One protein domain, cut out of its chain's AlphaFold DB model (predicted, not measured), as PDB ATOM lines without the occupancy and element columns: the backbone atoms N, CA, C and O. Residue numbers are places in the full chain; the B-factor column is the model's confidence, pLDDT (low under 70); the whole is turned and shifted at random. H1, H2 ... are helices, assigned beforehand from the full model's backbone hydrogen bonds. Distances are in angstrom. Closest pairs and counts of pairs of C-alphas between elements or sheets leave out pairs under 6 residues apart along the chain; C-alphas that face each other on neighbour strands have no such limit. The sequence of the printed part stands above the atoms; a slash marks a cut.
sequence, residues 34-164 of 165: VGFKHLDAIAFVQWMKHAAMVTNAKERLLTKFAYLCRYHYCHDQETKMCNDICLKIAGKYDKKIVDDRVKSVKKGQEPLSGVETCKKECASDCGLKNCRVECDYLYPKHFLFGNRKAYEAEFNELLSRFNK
ATOM      1  N   VAL A  34       9.032 118.835  -3.032       93.06
ATOM      2  CA  VAL A  34       9.882 117.642  -3.229       93.06
ATOM      3  C   VAL A  34      10.699 117.284  -1.984       93.06
ATOM      4  O   VAL A  34      11.068 118.154  -1.187       93.06
ATOM      5  N   GLY A  35      11.047 115.999  -1.869       94.06
ATOM      6  CA  GLY A  35      11.972 115.480  -0.855       94.06
ATOM      7  C   GLY A  35      11.331 115.071   0.473       94.06
ATOM      8  O   GLY A  35      12.061 114.817   1.424       94.06
ATOM      9  N   PHE A  36      10.000 115.006   0.541       96.12
ATOM     10  CA  PHE A  36       9.254 114.515   1.702       96.12
ATOM     11  C   PHE A  36       8.984 113.013   1.548       96.12
ATOM     12  O   PHE A  36       8.556 112.570   0.482       96.12
ATOM     13  N   LYS A  37       9.286 112.219   2.581       97.00
ATOM     14  CA  LYS A  37       9.150 110.753   2.594       97.00
ATOM     15  C   LYS A  37       7.945 110.291   3.412       97.00
ATOM     16  O   LYS A  37       7.382 109.235   3.133       97.00
ATOM     17  N   HIS A  38       7.596 111.036   4.450       96.25
ATOM     18  CA  HIS A  38       6.559 110.699   5.418       96.25
ATOM     19  C   HIS A  38       5.305 111.562   5.259       96.25
ATOM     20  O   HIS A  38       4.226 111.123   5.648       96.25
ATOM     21  N   LEU A  39       5.446 112.755   4.686       95.75
ATOM     22  CA  LEU A  39       4.391 113.728   4.446       95.75
ATOM     23  C   LEU A  39       4.073 113.843   2.950       95.75
ATOM     24  O   LEU A  39       4.961 114.105   2.139       95.75
ATOM     25  N   ASP A  40       2.790 113.769   2.590       95.38
ATOM     26  CA  ASP A  40       2.338 114.154   1.251       95.38
ATOM     27  C   ASP A  40       2.225 115.685   1.144       95.38
ATOM     28  O   ASP A  40       1.186 116.304   1.392       95.38
ATOM     29  N   ALA A  41       3.344 116.319   0.791       94.81
ATOM     30  CA  ALA A  41       3.422 117.768   0.658       94.81
ATOM     31  C   ALA A  41       2.558 118.318  -0.490       94.81
ATOM     32  O   ALA A  41       2.127 119.474  -0.432       94.81
ATOM     33  N   ILE A  42       2.304 117.521  -1.534       93.00
ATOM     34  CA  ILE A  42       1.472 117.937  -2.668       93.00
ATOM     35  C   ILE A  42       0.008 117.959  -2.237       93.00
ATOM     36  O   ILE A  42      -0.655 118.980  -2.448       93.00
ATOM     37  N   ALA A  43      -0.467 116.892  -1.592       93.38
ATOM     38  CA  ALA A  43      -1.822 116.824  -1.057       93.38
ATOM     39  C   ALA A  43      -2.081 117.962  -0.060       93.38
ATOM     40  O   ALA A  43      -3.069 118.684  -0.199       93.38
ATOM     41  N   PHE A  44      -1.144 118.226   0.860       94.25
ATOM     42  CA  PHE A  44      -1.259 119.351   1.794       94.25
ATOM     43  C   PHE A  44      -1.480 120.683   1.067       94.25
ATOM     44  O   PHE A  44      -2.413 121.433   1.364       94.25
ATOM     45  N   VAL A  45      -0.632 120.983   0.083       92.44
ATOM     46  CA  VAL A  45      -0.719 122.222  -0.698       92.44
ATOM     47  C   VAL A  45      -2.041 122.307  -1.461       92.44
ATOM     48  O   VAL A  45      -2.637 123.383  -1.516       92.44
ATOM     49  N   GLN A  46      -2.519 121.200  -2.033       90.88
ATOM     50  CA  GLN A  46      -3.807 121.145  -2.727       90.88
ATOM     51  C   GLN A  46      -4.976 121.412  -1.773       90.88
ATOM     52  O   GLN A  46      -5.856 122.209  -2.105       90.88
ATOM     53  N   TRP A  47      -4.958 120.848  -0.565       91.50
ATOM     54  CA  TRP A  47      -5.971 121.125   0.452       91.50
ATOM     55  C   TRP A  47      -5.955 122.579   0.916       91.50
ATOM     56  O   TRP A  47      -7.010 123.199   1.062       91.50
ATOM     57  N   MET A  48      -4.769 123.170   1.065       91.50
ATOM     58  CA  MET A  48      -4.639 124.589   1.402       91.50
ATOM     59  C   MET A  48      -5.122 125.500   0.259       91.50
ATOM     60  O   MET A  48      -5.789 126.499   0.535       91.50
ATOM     61  N   LYS A  49      -4.884 125.136  -1.015       89.69
ATOM     62  CA  LYS A  49      -5.494 125.807  -2.186       89.69
ATOM     63  C   LYS A  49      -7.009 125.723  -2.144       89.69
ATOM     64  O   LYS A  49      -7.683 126.739  -2.290       89.69
ATOM     65  N   HIS A  50      -7.536 124.522  -1.925       89.69
ATOM     66  CA  HIS A  50      -8.970 124.286  -1.854       89.69
ATOM     67  C   HIS A  50      -9.613 125.129  -0.747       89.69
ATOM     68  O   HIS A  50     -10.584 125.836  -1.001       89.69
ATOM     69  N   ALA A  51      -9.011 125.154   0.447       90.06
ATOM     70  CA  ALA A  51      -9.449 126.024   1.531       90.06
ATOM     71  C   ALA A  51      -9.476 127.495   1.087       90.06
ATOM     72  O   ALA A  51     -10.472 128.174   1.310       90.06
ATOM     73  N   ALA A  52      -8.437 127.982   0.397       87.69
ATOM     74  CA  ALA A  52      -8.368 129.361  -0.091       87.69
ATOM     75  C   ALA A  52      -9.434 129.712  -1.153       87.69
ATOM     76  O   ALA A  52      -9.770 130.889  -1.304       87.69
ATOM     77  N   MET A  53      -9.977 128.715  -1.863       89.06
ATOM     78  CA  MET A  53     -11.047 128.887  -2.853       89.06
ATOM     79  C   MET A  53     -12.445 129.017  -2.232       89.06
ATOM     80  O   MET A  53     -13.361 129.482  -2.910       89.06
ATOM     81  N   VAL A  54     -12.624 128.657  -0.957       91.19
ATOM     82  CA  VAL A  54     -13.914 128.783  -0.264       91.19
ATOM     83  C   VAL A  54     -14.322 130.255  -0.182       91.19
ATOM     84  O   VAL A  54     -13.617 131.093   0.389       91.19
ATOM     85  N   THR A  55     -15.477 130.598  -0.752       91.25
ATOM     86  CA  THR A  55     -15.928 131.992  -0.894       91.25
ATOM     87  C   THR A  55     -16.299 132.613   0.448       91.25
ATOM     88  O   THR A  55     -15.899 133.743   0.730       91.25
ATOM     89  N   ASN A  56     -16.979 131.862   1.315       95.88
ATOM     90  CA  ASN A  56     -17.337 132.309   2.654       95.88
ATOM     91  C   ASN A  56     -16.098 132.393   3.565       95.88
ATOM     92  O   ASN A  56     -15.385 131.412   3.757       95.88
ATOM     93  N   ALA A  57     -15.845 133.557   4.171       91.44
ATOM     94  CA  ALA A  57     -14.650 133.780   4.991       91.44
ATOM     95  C   ALA A  57     -14.592 132.907   6.261       91.44
ATOM     96  O   ALA A  57     -13.514 132.458   6.654       91.44
ATOM     97  N   LYS A  58     -15.742 132.653   6.902       93.69
ATOM     98  CA  LYS A  58     -15.824 131.808   8.101       93.69
ATOM     99  C   LYS A  58     -15.554 130.350   7.746       93.69
ATOM    100  O   LYS A  58     -14.758 129.698   8.415       93.69
ATOM    101  N   GLU A  59     -16.187 129.865   6.685       94.81
ATOM    102  CA  GLU A  59     -15.993 128.507   6.185       94.81
ATOM    103  C   GLU A  59     -14.554 128.296   5.701       94.81
ATOM    104  O   GLU A  59     -13.921 127.324   6.083       94.81
ATOM    105  N   ARG A  60     -13.978 129.267   4.983       93.31
ATOM    106  CA  ARG A  60     -12.566 129.270   4.571       93.31
ATOM    107  C   ARG A  60     -11.614 129.057   5.743       93.31
ATOM    108  O   ARG A  60     -10.704 128.234   5.658       93.31
ATOM    109  N   LEU A  61     -11.801 129.813   6.828       92.56
ATOM    110  CA  LEU A  61     -10.975 129.688   8.030       92.56
ATOM    111  C   LEU A  61     -11.145 128.322   8.688       92.56
ATOM    112  O   LEU A  61     -10.152 127.684   9.025       92.56
ATOM    113  N   LEU A  62     -12.388 127.864   8.826       95.50
ATOM    114  CA  LEU A  62     -12.705 126.567   9.409       95.50
ATOM    115  C   LEU A  62     -12.096 125.417   8.592       95.50
ATOM    116  O   LEU A  62     -11.434 124.559   9.168       95.50
ATOM    117  N   THR A  63     -12.211 125.446   7.266       95.12
ATOM    118  CA  THR A  63     -11.613 124.455   6.363       95.12
ATOM    119  C   THR A  63     -10.087 124.465   6.457       95.12
ATOM    120  O   THR A  63      -9.472 123.416   6.648       95.12
ATOM    121  N   LYS A  64      -9.454 125.648   6.415       94.75
ATOM    122  CA  LYS A  64      -7.995 125.794   6.582       94.75
ATOM    123  C   LYS A  64      -7.522 125.191   7.909       94.75
ATOM    124  O   LYS A  64      -6.539 124.455   7.947       94.75
ATOM    125  N   PHE A  65      -8.200 125.517   9.004       96.81
ATOM    126  CA  PHE A  65      -7.828 125.073  10.346       96.81
ATOM    127  C   PHE A  65      -8.098 123.592  10.584       96.81
ATOM    128  O   PHE A  65      -7.295 122.940  11.251       96.81
ATOM    129  N   ALA A  66      -9.148 123.036   9.983       96.88
ATOM    130  CA  ALA A  66      -9.398 121.604  10.022       96.88
ATOM    131  C   ALA A  66      -8.271 120.828   9.323       96.88
ATOM    132  O   ALA A  66      -7.764 119.860   9.890       96.88
ATOM    133  N   TYR A  67      -7.809 121.283   8.149       95.69
ATOM    134  CA  TYR A  67      -6.665 120.661   7.473       95.69
ATOM    135  C   TYR A  67      -5.364 120.819   8.257       95.69
ATOM    136  O   TYR A  67      -4.646 119.839   8.432       95.69
ATOM    137  N   LEU A  68      -5.077 122.005   8.808       95.75
ATOM    138  CA  LEU A  68      -3.897 122.183   9.662       95.75
ATOM    139  C   LEU A  68      -3.923 121.240  10.871       95.75
ATOM    140  O   LEU A  68      -2.915 120.599  11.152       95.75
ATOM    141  N   CYS A  69      -5.070 121.087  11.539       97.25
ATOM    142  CA  CYS A  69      -5.227 120.120  12.624       97.25
ATOM    143  C   CYS A  69      -4.974 118.678  12.154       97.25
ATOM    144  O   CYS A  69      -4.221 117.948  12.800       97.25
ATOM    145  N   ARG A  70      -5.564 118.272  11.018       96.62
ATOM    146  CA  ARG A  70      -5.409 116.914  10.473       96.62
ATOM    147  C   ARG A  70      -3.950 116.587  10.193       96.62
ATOM    148  O   ARG A  70      -3.472 115.531  10.596       96.62
ATOM    149  N   TYR A  71      -3.248 117.499   9.531       96.81
ATOM    150  CA  TYR A  71      -1.842 117.310   9.215       96.81
ATOM    151  C   TYR A  71      -0.977 117.337  10.468       96.81
ATOM    152  O   TYR A  71      -0.082 116.510  10.577       96.81
ATOM    153  N   HIS A  72      -1.258 118.223  11.423       95.81
ATOM    154  CA  HIS A  72      -0.420 118.383  12.605       95.81
ATOM    155  C   HIS A  72      -0.559 117.234  13.615       95.81
ATOM    156  O   HIS A  72       0.456 116.763  14.112       95.81
ATOM    157  N   TYR A  73      -1.780 116.762  13.896       96.44
ATOM    158  CA  TYR A  73      -2.036 115.763  14.947       96.44
ATOM    159  C   TYR A  73      -2.420 114.378  14.423       96.44
ATOM    160  O   TYR A  73      -2.175 113.367  15.077       96.44
ATOM    161  N   CYS A  74      -3.071 114.312  13.262       96.56
ATOM    162  CA  CYS A  74      -3.613 113.066  12.720       96.56
ATOM    163  C   CYS A  74      -2.788 112.489  11.568       96.56
ATOM    164  O   CYS A  74      -3.177 111.446  11.047       96.56
ATOM    165  N   HIS A  75      -1.682 113.128  11.172       95.44
ATOM    166  CA  HIS A  75      -0.817 112.672  10.074       95.44
ATOM    167  C   HIS A  75      -1.620 112.467   8.780       95.44
ATOM    168  O   HIS A  75      -1.446 111.485   8.067       95.44
ATOM    169  N   ASP A  76      -2.583 113.369   8.562       92.75
ATOM    170  CA  ASP A  76      -3.562 113.356   7.469       92.75
ATOM    171  C   ASP A  76      -4.454 112.100   7.375       92.75
ATOM    172  O   ASP A  76      -5.079 111.833   6.353       92.75
ATOM    173  N   GLN A  77      -4.589 111.324   8.456       89.06
ATOM    174  CA  GLN A  77      -5.526 110.202   8.473       89.06
ATOM    175  C   GLN A  77      -6.979 110.678   8.331       89.06
ATOM    176  O   GLN A  77      -7.539 111.285   9.247       89.06
ATOM    177  N   GLU A  78      -7.638 110.276   7.245       87.31
ATOM    178  CA  GLU A  78      -9.032 110.632   6.933       87.31
ATOM    179  C   GLU A  78     -10.077 109.830   7.730       87.31
ATOM    180  O   GLU A  78     -11.212 109.630   7.296       87.31
ATOM    181  N   THR A  79      -9.716 109.343   8.917       92.62
ATOM    182  CA  THR A  79     -10.682 108.648   9.773       92.62
ATOM    183  C   THR A  79     -11.796 109.606  10.181       92.62
ATOM    184  O   THR A  79     -11.549 110.780  10.471       92.62
ATOM    185  N   LYS A  80     -13.024 109.085  10.290       93.44
ATOM    186  CA  LYS A  80     -14.185 109.861  10.747       93.44
ATOM    187  C   LYS A  80     -13.886 110.640  12.034       93.44
ATOM    188  O   LYS A  80     -14.228 111.809  12.133       93.44
ATOM    189  N   MET A  81     -13.191 110.016  12.987       94.62
ATOM    190  CA  MET A  81     -12.854 110.658  14.258       94.62
ATOM    191  C   MET A  81     -11.871 111.826  14.094       94.62
ATOM    192  O   MET A  81     -12.098 112.887  14.669       94.62
ATOM    193  N   CYS A  82     -10.803 111.668  13.301       95.69
ATOM    194  CA  CYS A  82      -9.873 112.771  13.033       95.69
ATOM    195  C   CYS A  82     -10.571 113.937  12.323       95.69
ATOM    196  O   CYS A  82     -10.389 115.082  12.727       95.69
ATOM    197  N   ASN A  83     -11.418 113.649  11.332       95.56
ATOM    198  CA  ASN A  83     -12.189 114.676  10.630       95.56
ATOM    199  C   ASN A  83     -13.147 115.412  11.581       95.56
ATOM    200  O   ASN A  83     -13.125 116.640  11.638       95.56
ATOM    201  N   ASP A  84     -13.927 114.676  12.377       97.06
ATOM    202  CA  ASP A  84     -14.903 115.251  13.307       97.06
ATOM    203  C   ASP A  84     -14.226 116.117  14.385       97.06
ATOM    204  O   ASP A  84     -14.690 117.220  14.683       97.06
ATOM    205  N   ILE A  85     -13.123 115.643  14.978       97.81
ATOM    206  CA  ILE A  85     -12.403 116.388  16.021       97.81
ATOM    207  C   ILE A  85     -11.692 117.608  15.436       97.81
ATOM    208  O   ILE A  85     -11.793 118.695  16.009       97.81
ATOM    209  N   CYS A  86     -11.031 117.470  14.283       98.00
ATOM    210  CA  CYS A  86     -10.357 118.602  13.656       98.00
ATOM    211  C   CYS A  86     -11.334 119.672  13.162       98.00
ATOM    212  O   CYS A  86     -11.044 120.860  13.277       98.00
ATOM    213  N   LEU A  87     -12.524 119.284  12.702       97.38
ATOM    214  CA  LEU A  87     -13.586 120.226  12.361       97.38
ATOM    215  C   LEU A  87     -14.105 120.981  13.598       97.38
ATOM    216  O   LEU A  87     -14.290 122.199  13.555       97.38
ATOM    217  N   LYS A  88     -14.304 120.277  14.721       97.50
ATOM    218  CA  LYS A  88     -14.752 120.884  15.986       97.50
ATOM    219  C   LYS A  88     -13.729 121.869  16.545       97.50
ATOM    220  O   LYS A  88     -14.101 122.988  16.902       97.50
ATOM    221  N   ILE A  89     -12.453 121.480  16.608       97.69
ATOM    222  CA  ILE A  89     -11.406 122.350  17.156       97.69
ATOM    223  C   ILE A  89     -11.107 123.537  16.234       97.69
ATOM    224  O   ILE A  89     -10.849 124.632  16.727       97.69
ATOM    225  N   ALA A  90     -11.252 123.383  14.913       97.31
ATOM    226  CA  ALA A  90     -11.071 124.474  13.956       97.31
ATOM    227  C   ALA A  90     -11.996 125.672  14.231       97.31
ATOM    228  O   ALA A  90     -11.572 126.820  14.117       97.31
ATOM    229  N   GLY A  91     -13.240 125.434  14.669       96.25
ATOM    230  CA  GLY A  91     -14.162 126.501  15.094       96.25
ATOM    231  C   GLY A  91     -13.756 127.203  16.403       96.25
ATOM    232  O   GLY A  91     -14.266 128.284  16.736       96.25
ATOM    233  N   LYS A  92     -12.830 126.601  17.153       97.31
ATOM    234  CA  LYS A  92     -12.330 127.081  18.444       97.31
ATOM    235  C   LYS A  92     -10.944 127.708  18.365       97.31
ATOM    236  O   LYS A  92     -10.587 128.419  19.294       97.31
ATOM    237  N   TYR A  93     -10.194 127.510  17.291       97.38
ATOM    238  CA  TYR A  93      -8.909 128.176  17.146       97.38
ATOM    239  C   TYR A  93      -9.054 129.697  17.081       97.38
ATOM    240  O   TYR A  93      -9.962 130.247  16.445       97.38
ATOM    241  N   ASP A  94      -8.147 130.374  17.773       97.19
ATOM    242  CA  ASP A  94      -7.898 131.789  17.612       97.19
ATOM    243  C   ASP A  94      -7.050 131.984  16.359       97.19
ATOM    244  O   ASP A  94      -5.941 131.452  16.234       97.19
ATOM    245  N   LYS A  95      -7.587 132.756  15.409       94.56
ATOM    246  CA  LYS A  95      -6.929 132.932  14.120       94.56
ATOM    247  C   LYS A  95      -5.527 133.486  14.290       94.56
ATOM    248  O   LYS A  95      -4.631 132.984  13.626       94.56
ATOM    249  N   LYS A  96      -5.357 134.512  15.129       95.25
ATOM    250  CA  LYS A  96      -4.090 135.223  15.284       95.25
ATOM    251  C   LYS A  96      -3.039 134.304  15.899       95.25
ATOM    252  O   LYS A  96      -1.924 134.275  15.395       95.25
ATOM    253  N   ILE A  97      -3.400 133.536  16.926       96.12
ATOM    254  CA  ILE A  97      -2.464 132.621  17.593       96.12
ATOM    255  C   ILE A  97      -1.967 131.546  16.623       96.12
ATOM    256  O   ILE A  97      -0.757 131.381  16.465       96.12
ATOM    257  N   VAL A  98      -2.882 130.859  15.929       94.88
ATOM    258  CA  VAL A  98      -2.503 129.814  14.962       94.88
ATOM    259  C   VAL A  98      -1.651 130.396  13.839       94.88
ATOM    260  O   VAL A  98      -0.639 129.814  13.455       94.88
ATOM    261  N   ASP A  99      -2.043 131.557  13.325       92.75
ATOM    262  CA  ASP A  99      -1.331 132.262  12.269       92.75
ATOM    263  C   ASP A  99       0.102 132.650  12.691       92.75
ATOM    264  O   ASP A  99       1.056 132.394  11.949       92.75
ATOM    265  N   ASP A 100       0.275 133.219  13.885       92.88
ATOM    266  CA  ASP A 100       1.585 133.592  14.422       92.88
ATOM    267  C   ASP A 100       2.459 132.359  14.668       92.88
ATOM    268  O   ASP A 100       3.644 132.358  14.323       92.88
ATOM    269  N   ARG A 101       1.875 131.270  15.187       91.81
ATOM    270  CA  ARG A 101       2.607 130.019  15.386       91.81
ATOM    271  C   ARG A 101       3.077 129.437  14.061       91.81
ATOM    272  O   ARG A 101       4.259 129.130  13.940       91.81
ATOM    273  N   VAL A 102       2.197 129.337  13.060       92.12
ATOM    274  CA  VAL A 102       2.570 128.820  11.733       92.12
ATOM    275  C   VAL A 102       3.685 129.668  11.120       92.12
ATOM    276  O   VAL A 102       4.652 129.084  10.649       92.12
ATOM    277  N   LYS A 103       3.628 131.010  11.204       90.25
ATOM    278  CA  LYS A 103       4.723 131.909  10.765       90.25
ATOM    279  C   LYS A 103       6.040 131.647  11.479       90.25
ATOM    280  O   LYS A 103       7.103 131.778  10.879       90.25
ATOM    281  N   SER A 104       5.966 131.361  12.775       91.19
ATOM    282  CA  SER A 104       7.146 131.212  13.623       91.19
ATOM    283  C   SER A 104       7.931 129.931  13.341       91.19
ATOM    284  O   SER A 104       9.078 129.835  13.776       91.19
ATOM    285  N   VAL A 105       7.351 128.980  12.592       91.31
ATOM    286  CA  VAL A 105       8.003 127.711  12.264       91.31
ATOM    287  C   VAL A 105       9.243 127.953  11.411       91.31
ATOM    288  O   VAL A 105       9.169 128.462  10.286       91.31
ATOM    289  N   LYS A 106      10.395 127.552  11.954       90.38
ATOM    290  CA  LYS A 106      11.705 127.683  11.308       90.38
ATOM    291  C   LYS A 106      12.143 126.364  10.684       90.38
ATOM    292  O   LYS A 106      11.780 125.281  11.138       90.38
ATOM    293  N   LYS A 107      12.997 126.467   9.664       86.69
ATOM    294  CA  LYS A 107      13.710 125.307   9.121       86.69
ATOM    295  C   LYS A 107      14.516 124.638  10.238       86.69
ATOM    296  O   LYS A 107      15.244 125.326  10.949       86.69
ATOM    297  N   GLY A 108      14.406 123.315  10.349       87.81
ATOM    298  CA  GLY A 108      15.097 122.539  11.383       87.81
ATOM    299  C   GLY A 108      14.513 122.700  12.787       87.81
ATOM    300  O   GLY A 108      15.187 122.363  13.752       87.81
ATOM    301  N   GLN A 109      13.292 123.230  12.927       91.56
ATOM    302  CA  GLN A 109      12.598 123.212  14.211       91.56
ATOM    303  C   GLN A 109      12.394 121.769  14.677       91.56
ATOM    304  O   GLN A 109      11.789 120.958  13.968       91.56
ATOM    305  N   GLU A 110      12.882 121.485  15.882       91.69
ATOM    306  CA  GLU A 110      12.783 120.167  16.494       91.69
ATOM    307  C   GLU A 110      11.317 119.738  16.673       91.69
ATOM    308  O   GLU A 110      10.474 120.559  17.058       91.69
ATOM    309  N   PRO A 111      11.001 118.455  16.423       92.12
ATOM    310  CA  PRO A 111       9.715 117.873  16.778       92.12
ATOM    311  C   PRO A 111       9.400 118.021  18.267       92.12
ATOM    312  O   PRO A 111      10.293 118.106  19.117       92.12
ATOM    313  N   LEU A 112       8.118 117.953  18.609       89.81
ATOM    314  CA  LEU A 112       7.653 118.072  19.981       89.81
ATOM    315  C   LEU A 112       8.276 117.001  20.878       89.81
ATOM    316  O   LEU A 112       8.188 115.788  20.640       89.81
ATOM    317  N   SER A 113       8.893 117.470  21.961       85.69
ATOM    318  CA  SER A 113       9.666 116.639  22.883       85.69
ATOM    319  C   SER A 113       8.804 115.641  23.656       85.69
ATOM    320  O   SER A 113       9.281 114.557  23.996       85.69
ATOM    321  N   GLY A 114       7.527 115.957  23.889       90.81
ATOM    322  CA  GLY A 114       6.646 115.130  24.703       90.81
ATOM    323  C   GLY A 114       5.169 115.508  24.630       90.81
ATOM    324  O   GLY A 114       4.788 116.565  24.121       90.81
ATOM    325  N   VAL A 115       4.353 114.607  25.176       89.88
ATOM    326  CA  VAL A 115       2.888 114.699  25.221       89.88
ATOM    327  C   VAL A 115       2.420 115.983  25.911       89.88
ATOM    328  O   VAL A 115       1.548 116.672  25.391       89.88
ATOM    329  N   GLU A 116       3.037 116.354  27.033       91.38
ATOM    330  CA  GLU A 116       2.636 117.546  27.791       91.38
ATOM    331  C   GLU A 116       2.896 118.852  27.034       91.38
ATOM    332  O   GLU A 116       2.083 119.775  27.091       91.38
ATOM    333  N   THR A 117       3.996 118.934  26.281       92.00
ATOM    334  CA  THR A 117       4.273 120.085  25.407       92.00
ATOM    335  C   THR A 117       3.206 120.181  24.320       92.00
ATOM    336  O   THR A 117       2.590 121.227  24.146       92.00
ATOM    337  N   CYS A 118       2.907 119.056  23.666       93.06
ATOM    338  CA  CYS A 118       1.886 118.964  22.625       93.06
ATOM    339  C   CYS A 118       0.489 119.355  23.134       93.06
ATOM    340  O   CYS A 118      -0.234 120.109  22.481       93.06
ATOM    341  N   LYS A 119       0.130 118.911  24.343       93.19
ATOM    342  CA  LYS A 119      -1.123 119.274  25.011       93.19
ATOM    343  C   LYS A 119      -1.227 120.776  25.269       93.19
ATOM    344  O   LYS A 119      -2.270 121.368  24.992       93.19
ATOM    345  N   LYS A 120      -0.160 121.391  25.792       92.19
ATOM    346  CA  LYS A 120      -0.110 122.840  26.050       92.19
ATOM    347  C   LYS A 120      -0.243 123.638  24.760       92.19
ATOM    348  O   LYS A 120      -1.020 124.588  24.722       92.19
ATOM    349  N   GLU A 121       0.461 123.230  23.708       92.00
ATOM    350  CA  GLU A 121       0.378 123.892  22.406       92.00
ATOM    351  C   GLU A 121      -1.020 123.793  21.797       92.00
ATOM    352  O   GLU A 121      -1.562 124.812  21.372       92.00
ATOM    353  N   CYS A 122      -1.645 122.613  21.847       94.50
ATOM    354  CA  CYS A 122      -3.016 122.427  21.371       94.50
ATOM    355  C   CYS A 122      -3.998 123.366  22.081       94.50
ATOM    356  O   CYS A 122      -4.808 124.032  21.440       94.50
ATOM    357  N   ALA A 123      -3.907 123.453  23.412       94.75
ATOM    358  CA  ALA A 123      -4.765 124.337  24.190       94.75
ATOM    359  C   ALA A 123      -4.499 125.821  23.884       94.75
ATOM    360  O   ALA A 123      -5.438 126.615  23.835       94.75
ATOM    361  N   SER A 124      -3.234 126.190  23.655       95.12
ATOM    362  CA  SER A 124      -2.841 127.577  23.396       95.12
ATOM    363  C   SER A 124      -3.454 128.140  22.112       95.12
ATOM    364  O   SER A 124      -3.857 129.302  22.093       95.12
ATOM    365  N   ASP A 125      -3.635 127.308  21.081       95.12
ATOM    366  CA  ASP A 125      -4.242 127.719  19.808       95.12
ATOM    367  C   ASP A 125      -5.668 128.214  19.936       95.12
ATOM    368  O   ASP A 125      -6.159 128.945  19.082       95.12
ATOM    369  N   CYS A 126      -6.361 127.779  20.979       95.81
ATOM    370  CA  CYS A 126      -7.756 128.103  21.203       95.81
ATOM    371  C   CYS A 126      -7.931 129.467  21.886       95.81
ATOM    372  O   CYS A 126      -9.059 129.948  22.021       95.81
ATOM    373  N   GLY A 127      -6.834 130.106  22.312       94.19
ATOM    374  CA  GLY A 127      -6.858 131.371  23.035       94.19
ATOM    375  C   GLY A 127      -7.715 131.266  24.295       94.19
ATOM    376  O   GLY A 127      -7.427 130.482  25.193       94.19
ATOM    377  N   LEU A 128      -8.794 132.048  24.353       93.56
ATOM    378  CA  LEU A 128      -9.730 132.044  25.486       93.56
ATOM    379  C   LEU A 128     -10.808 130.948  25.396       93.56
ATOM    380  O   LEU A 128     -11.583 130.769  26.335       93.56
ATOM    381  N   LYS A 129     -10.911 130.230  24.272       95.12
ATOM    382  CA  LYS A 129     -11.937 129.198  24.079       95.12
ATOM    383  C   LYS A 129     -11.476 127.862  24.657       95.12
ATOM    384  O   LYS A 129     -10.335 127.448  24.493       95.12
ATOM    385  N   ASN A 130     -12.405 127.128  25.267       93.31
ATOM    386  CA  ASN A 130     -12.120 125.797  25.793       93.31
ATOM    387  C   ASN A 130     -12.130 124.728  24.683       93.31
ATOM    388  O   ASN A 130     -13.188 124.376  24.145       93.31
ATOM    389  N   CYS A 131     -10.958 124.168  24.395       95.88
ATOM    390  CA  CYS A 131     -10.770 123.034  23.486       95.88
ATOM    391  C   CYS A 131     -10.167 121.795  24.163       95.88
ATOM    392  O   CYS A 131      -9.604 120.929  23.498       95.88
ATOM    393  N   ARG A 132     -10.285 121.696  25.496       94.06
ATOM    394  CA  ARG A 132      -9.710 120.592  26.275       94.06
ATOM    395  C   ARG A 132     -10.137 119.224  25.744       94.06
ATOM    396  O   ARG A 132      -9.292 118.357  25.593       94.06
ATOM    397  N   VAL A 133     -11.424 119.059  25.435       95.12
ATOM    398  CA  VAL A 133     -11.989 117.785  24.960       95.12
ATOM    399  C   VAL A 133     -11.348 117.352  23.642       95.12
ATOM    400  O   VAL A 133     -10.964 116.198  23.495       95.12
ATOM    401  N   GLU A 134     -11.212 118.271  22.687       97.06
ATOM    402  CA  GLU A 134     -10.581 117.970  21.404       97.06
ATOM    403  C   GLU A 134      -9.079 117.713  21.567       97.06
ATOM    404  O   GLU A 134      -8.558 116.748  21.012       97.06
ATOM    405  N   CYS A 135      -8.391 118.515  22.381       96.25
ATOM    406  CA  CYS A 135      -6.969 118.326  22.646       96.25
ATOM    407  C   CYS A 135      -6.672 116.998  23.345       96.25
ATOM    408  O   CYS A 135      -5.731 116.323  22.940       96.25
ATOM    409  N   ASP A 136      -7.493 116.583  24.317       95.50
ATOM    410  CA  ASP A 136      -7.375 115.290  25.011       95.50
ATOM    411  C   ASP A 136      -7.496 114.086  24.058       95.50
ATOM    412  O   ASP A 136      -7.004 113.009  24.384       95.50
ATOM    413  N   TYR A 137      -8.058 114.266  22.859       95.25
ATOM    414  CA  TYR A 137      -7.995 113.274  21.782       95.25
ATOM    415  C   TYR A 137      -6.778 113.453  20.856       95.25
ATOM    416  O   TYR A 137      -6.163 112.467  20.444       95.25
ATOM    417  N   LEU A 138      -6.432 114.693  20.497       96.00
ATOM    418  CA  LEU A 138      -5.444 114.984  19.454       96.00
ATOM    419  C   LEU A 138      -4.000 114.694  19.877       96.00
ATOM    420  O   LEU A 138      -3.277 114.049  19.116       96.00
ATOM    421  N   TYR A 139      -3.562 115.115  21.071       93.94
ATOM    422  CA  TYR A 139      -2.164 114.893  21.469       93.94
ATOM    423  C   TYR A 139      -1.825 113.409  21.686       93.94
ATOM    424  O   TYR A 139      -0.745 113.008  21.248       93.94
ATOM    425  N   PRO A 140      -2.683 112.545  22.281       94.00
ATOM    426  CA  PRO A 140      -2.354 111.127  22.368       94.00
ATOM    427  C   PRO A 140      -2.317 110.512  20.976       94.00
ATOM    428  O   PRO A 140      -1.366 109.807  20.657       94.00
ATOM    429  N   LYS A 141      -3.311 110.832  20.131       94.62
ATOM    430  CA  LYS A 141      -3.396 110.330  18.757       94.62
ATOM    431  C   LYS A 141      -2.126 110.637  17.970       94.62
ATOM    432  O   LYS A 141      -1.588 109.735  17.337       94.62
ATOM    433  N   HIS A 142      -1.624 111.863  18.078       95.75
ATOM    434  CA  HIS A 142      -0.372 112.289  17.461       95.75
ATOM    435  C   HIS A 142       0.828 111.449  17.905       95.75
ATOM    436  O   HIS A 142       1.654 111.044  17.093       95.75
ATOM    437  N   PHE A 143       0.904 111.098  19.189       95.69
ATOM    438  CA  PHE A 143       2.006 110.301  19.731       95.69
ATOM    439  C   PHE A 143       1.898 108.792  19.451       95.69
ATOM    440  O   PHE A 143       2.871 108.081  19.697       95.69
ATOM    441  N   LEU A 144       0.780 108.303  18.897       94.94
ATOM    442  CA  LEU A 144       0.631 106.899  18.482       94.94
ATOM    443  C   LEU A 144       1.371 106.565  17.177       94.94
ATOM    444  O   LEU A 144       1.570 105.390  16.872       94.94
ATOM    445  N   PHE A 145       1.770 107.564  16.387       94.31
ATOM    446  CA  PHE A 145       2.432 107.332  15.104       94.31
ATOM    447  C   PHE A 145       3.915 106.976  15.293       94.31
ATOM    448  O   PHE A 145       4.701 107.755  15.834       94.31
ATOM    449  N   GLY A 146       4.335 105.804  14.806       95.56
ATOM    450  CA  GLY A 146       5.719 105.329  14.961       95.56
ATOM    451  C   GLY A 146       6.765 106.221  14.274       95.56
ATOM    452  O   GLY A 146       7.870 106.391  14.780       95.56
ATOM    453  N   ASN A 147       6.404 106.860  13.159       96.12
ATOM    454  CA  ASN A 147       7.243 107.813  12.424       96.12
ATOM    455  C   ASN A 147       7.015 109.275  12.848       96.12
ATOM    456  O   ASN A 147       7.412 110.186  12.122       96.12
ATOM    457  N   ARG A 148       6.394 109.520  14.013       96.00
ATOM    458  CA  ARG A 148       5.890 110.842  14.406       96.00
ATOM    459  C   ARG A 148       6.912 111.966  14.296       96.00
ATOM    460  O   ARG A 148       6.634 112.986  13.679       96.00
ATOM    461  N   LYS A 149       8.116 111.755  14.832       96.31
ATOM    462  CA  LYS A 149       9.195 112.754  14.782       96.31
ATOM    463  C   LYS A 149       9.640 113.073  13.352       96.31
ATOM    464  O   LYS A 149       9.865 114.235  13.040       96.31
ATOM    465  N   ALA A 150       9.758 112.058  12.494       97.19
ATOM    466  CA  ALA A 150      10.179 112.250  11.107       97.19
ATOM    467  C   ALA A 150       9.107 112.998  10.301       97.19
ATOM    468  O   ALA A 150       9.425 113.928   9.568       97.19
ATOM    469  N   TYR A 151       7.835 112.645  10.504       97.25
ATOM    470  CA  TYR A 151       6.709 113.352   9.901       97.25
ATOM    471  C   TYR A 151       6.622 114.810  10.380       97.25
ATOM    472  O   TYR A 151       6.466 115.713   9.567       97.25
ATOM    473  N   GLU A 152       6.753 115.073  11.685       96.19
ATOM    474  CA  GLU A 152       6.742 116.443  12.217       96.19
ATOM    475  C   GLU A 152       7.880 117.294  11.660       96.19
ATOM    476  O   GLU A 152       7.657 118.446  11.296       96.19
ATOM    477  N   ALA A 153       9.091 116.736  11.573       96.56
ATOM    478  CA  ALA A 153      10.228 117.432  10.985       96.56
ATOM    479  C   ALA A 153       9.947 117.810   9.522       96.56
ATOM    480  O   ALA A 153      10.220 118.935   9.108       96.56
ATOM    481  N   GLU A 154       9.342 116.899   8.758       96.88
ATOM    482  CA  GLU A 154       8.897 117.156   7.389       96.88
ATOM    483  C   GLU A 154       7.785 118.206   7.316       96.88
ATOM    484  O   GLU A 154       7.837 119.101   6.472       96.88
ATOM    485  N   PHE A 155       6.808 118.164   8.219       96.19
ATOM    486  CA  PHE A 155       5.737 119.154   8.259       96.19
ATOM    487  C   PHE A 155       6.261 120.546   8.622       96.19
ATOM    488  O   PHE A 155       5.933 121.523   7.949       96.19
ATOM    489  N   ASN A 156       7.155 120.641   9.607       95.06
ATOM    490  CA  ASN A 156       7.824 121.887   9.972       95.06
ATOM    491  C   ASN A 156       8.689 122.422   8.821       95.06
ATOM    492  O   ASN A 156       8.648 123.616   8.522       95.06
ATOM    493  N   GLU A 157       9.438 121.552   8.135       95.12
ATOM    494  CA  GLU A 157      10.198 121.919   6.937       95.12
ATOM    495  C   GLU A 157       9.263 122.469   5.854       95.12
ATOM    496  O   GLU A 157       9.540 123.545   5.320       95.12
ATOM    497  N   LEU A 158       8.137 121.802   5.572       94.69
ATOM    498  CA  LEU A 158       7.154 122.255   4.587       94.69
ATOM    499  C   LEU A 158       6.607 123.645   4.937       94.69
ATOM    500  O   LEU A 158       6.678 124.551   4.106       94.69
ATOM    501  N   LEU A 159       6.133 123.847   6.172       93.44
ATOM    502  CA  LEU A 159       5.662 125.154   6.646       93.44
ATOM    503  C   LEU A 159       6.760 126.218   6.522       93.44
ATOM    504  O   LEU A 159       6.521 127.293   5.973       93.44
ATOM    505  N   SER A 160       7.991 125.895   6.929       92.62
ATOM    506  CA  SER A 160       9.118 126.825   6.839       92.62
ATOM    507  C   SER A 160       9.428 127.234   5.397       92.62
ATOM    508  O   SER A 160       9.780 128.387   5.150       92.62
ATOM    509  N   ARG A 161       9.266 126.330   4.417       91.25
ATOM    510  CA  ARG A 161       9.430 126.671   3.000       91.25
ATOM    511  C   ARG A 161       8.389 127.720   2.607       91.25
ATOM    512  O   ARG A 161       8.764 128.729   2.021       91.25
ATOM    513  N   PHE A 162       7.125 127.565   2.978       87.81
ATOM    514  CA  PHE A 162       6.096 128.555   2.638       87.81
ATOM    515  C   PHE A 162       6.166 129.860   3.451       87.81
ATOM    516  O   PHE A 162       5.608 130.859   3.005       87.81
ATOM    517  N   ASN A 163       6.900 129.886   4.570       84.12
ATOM    518  CA  ASN A 163       7.137 131.093   5.375       84.12
ATOM    519  C   ASN A 163       8.323 131.954   4.903       84.12
ATOM    520  O   ASN A 163       8.439 133.106   5.320       84.12
ATOM    521  N   LYS A 164       9.234 131.410   4.082       66.12
ATOM    522  CA  LYS A 164      10.377 132.162   3.536       66.12
ATOM    523  C   LYS A 164       9.882 133.202   2.526       66.12
ATOM    524  O   LYS A 164       9.616 132.842   1.375       66.12
TER     525      LYS A 164
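Overview. This is residues 34 to 164 of the 165 residues of an uncharacterized protein of Pristionchus pacificus (UniProt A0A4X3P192). A rounded, all-helix body is built round the long helix H2 in its middle, with H1 folded back along H2 as a helical hairpin on one side, a second hairpin, H5 with H6, on the other, and H3 crossing both H2 and H6. H7 closes the opposite side, and H4 meets its last residues, 159 to 163, nearly at a right angle. The 131 printed residues include seven named helices, H1 to H7 in chain order, and no named strand. The whole is compact, with a radius of gyration of the C-alphas of 13.7 A and spans of 34 by 33 by 28 A.

Arrangement. The hub is the longest helix, H2, residues 57 to 74. H1, residues 41 to 53, forms a helical hairpin with it at a shallow tilt of 18 degrees, opposite ways; their closest C-alphas, of Ala 51 and Lys 64, are 5.3 A apart. H3, residues 80 to 90, touches H2 at a steep tilt of 54 degrees, closest at the C-alphas of Ala 66 and Cys 86, 4.8 A. H6, residues 132 to 143, touches H2 with residues 138 to 142 alone, closest at the C-alphas of His 142 and Tyr 73, 4.6 A. H6 also touches H3 with residues 134 to 138 alone, closest at the C-alphas of Glu 134 and Ile 85, 5.9 A. H5, residues 115 to 124, forms a hairpin with H6, closest at the C-alphas of Lys 119 and Tyr 139, 5.7 A. H7, residues 148 to 163, only just touches H2, with 3 pairs of C-alphas within 8 A, the closest those of Glu 152 and His 72, 7.4 A. H4, residues 95 to 104, touches H7 about perpendicular, at 84 degrees, closest at the C-alphas of Lys 103 and Asn 163, 6.0 A. Every O i to N i+4 pair is within hydrogen-bond range in H1, H2, H3, H4, H5 and H7; in H6 it is 6 of 8.

Along the chain. H1 begins at C-alpha 41 (3.422, 117.768, 0.658) and H7 ends at C-alpha 163 (7.137, 131.093, 5.375). First to last C-alpha, H2 measures 24.7 A, H7 22.2 A and H1 18.6 A.

Size, cuts and confidence. The C-alphas farthest apart, of Thr 55 and Ser 113, are 38.2 A apart. The printed part has no cut and no long link. Its mean pLDDT is 93.7, and residue 164 is under 70.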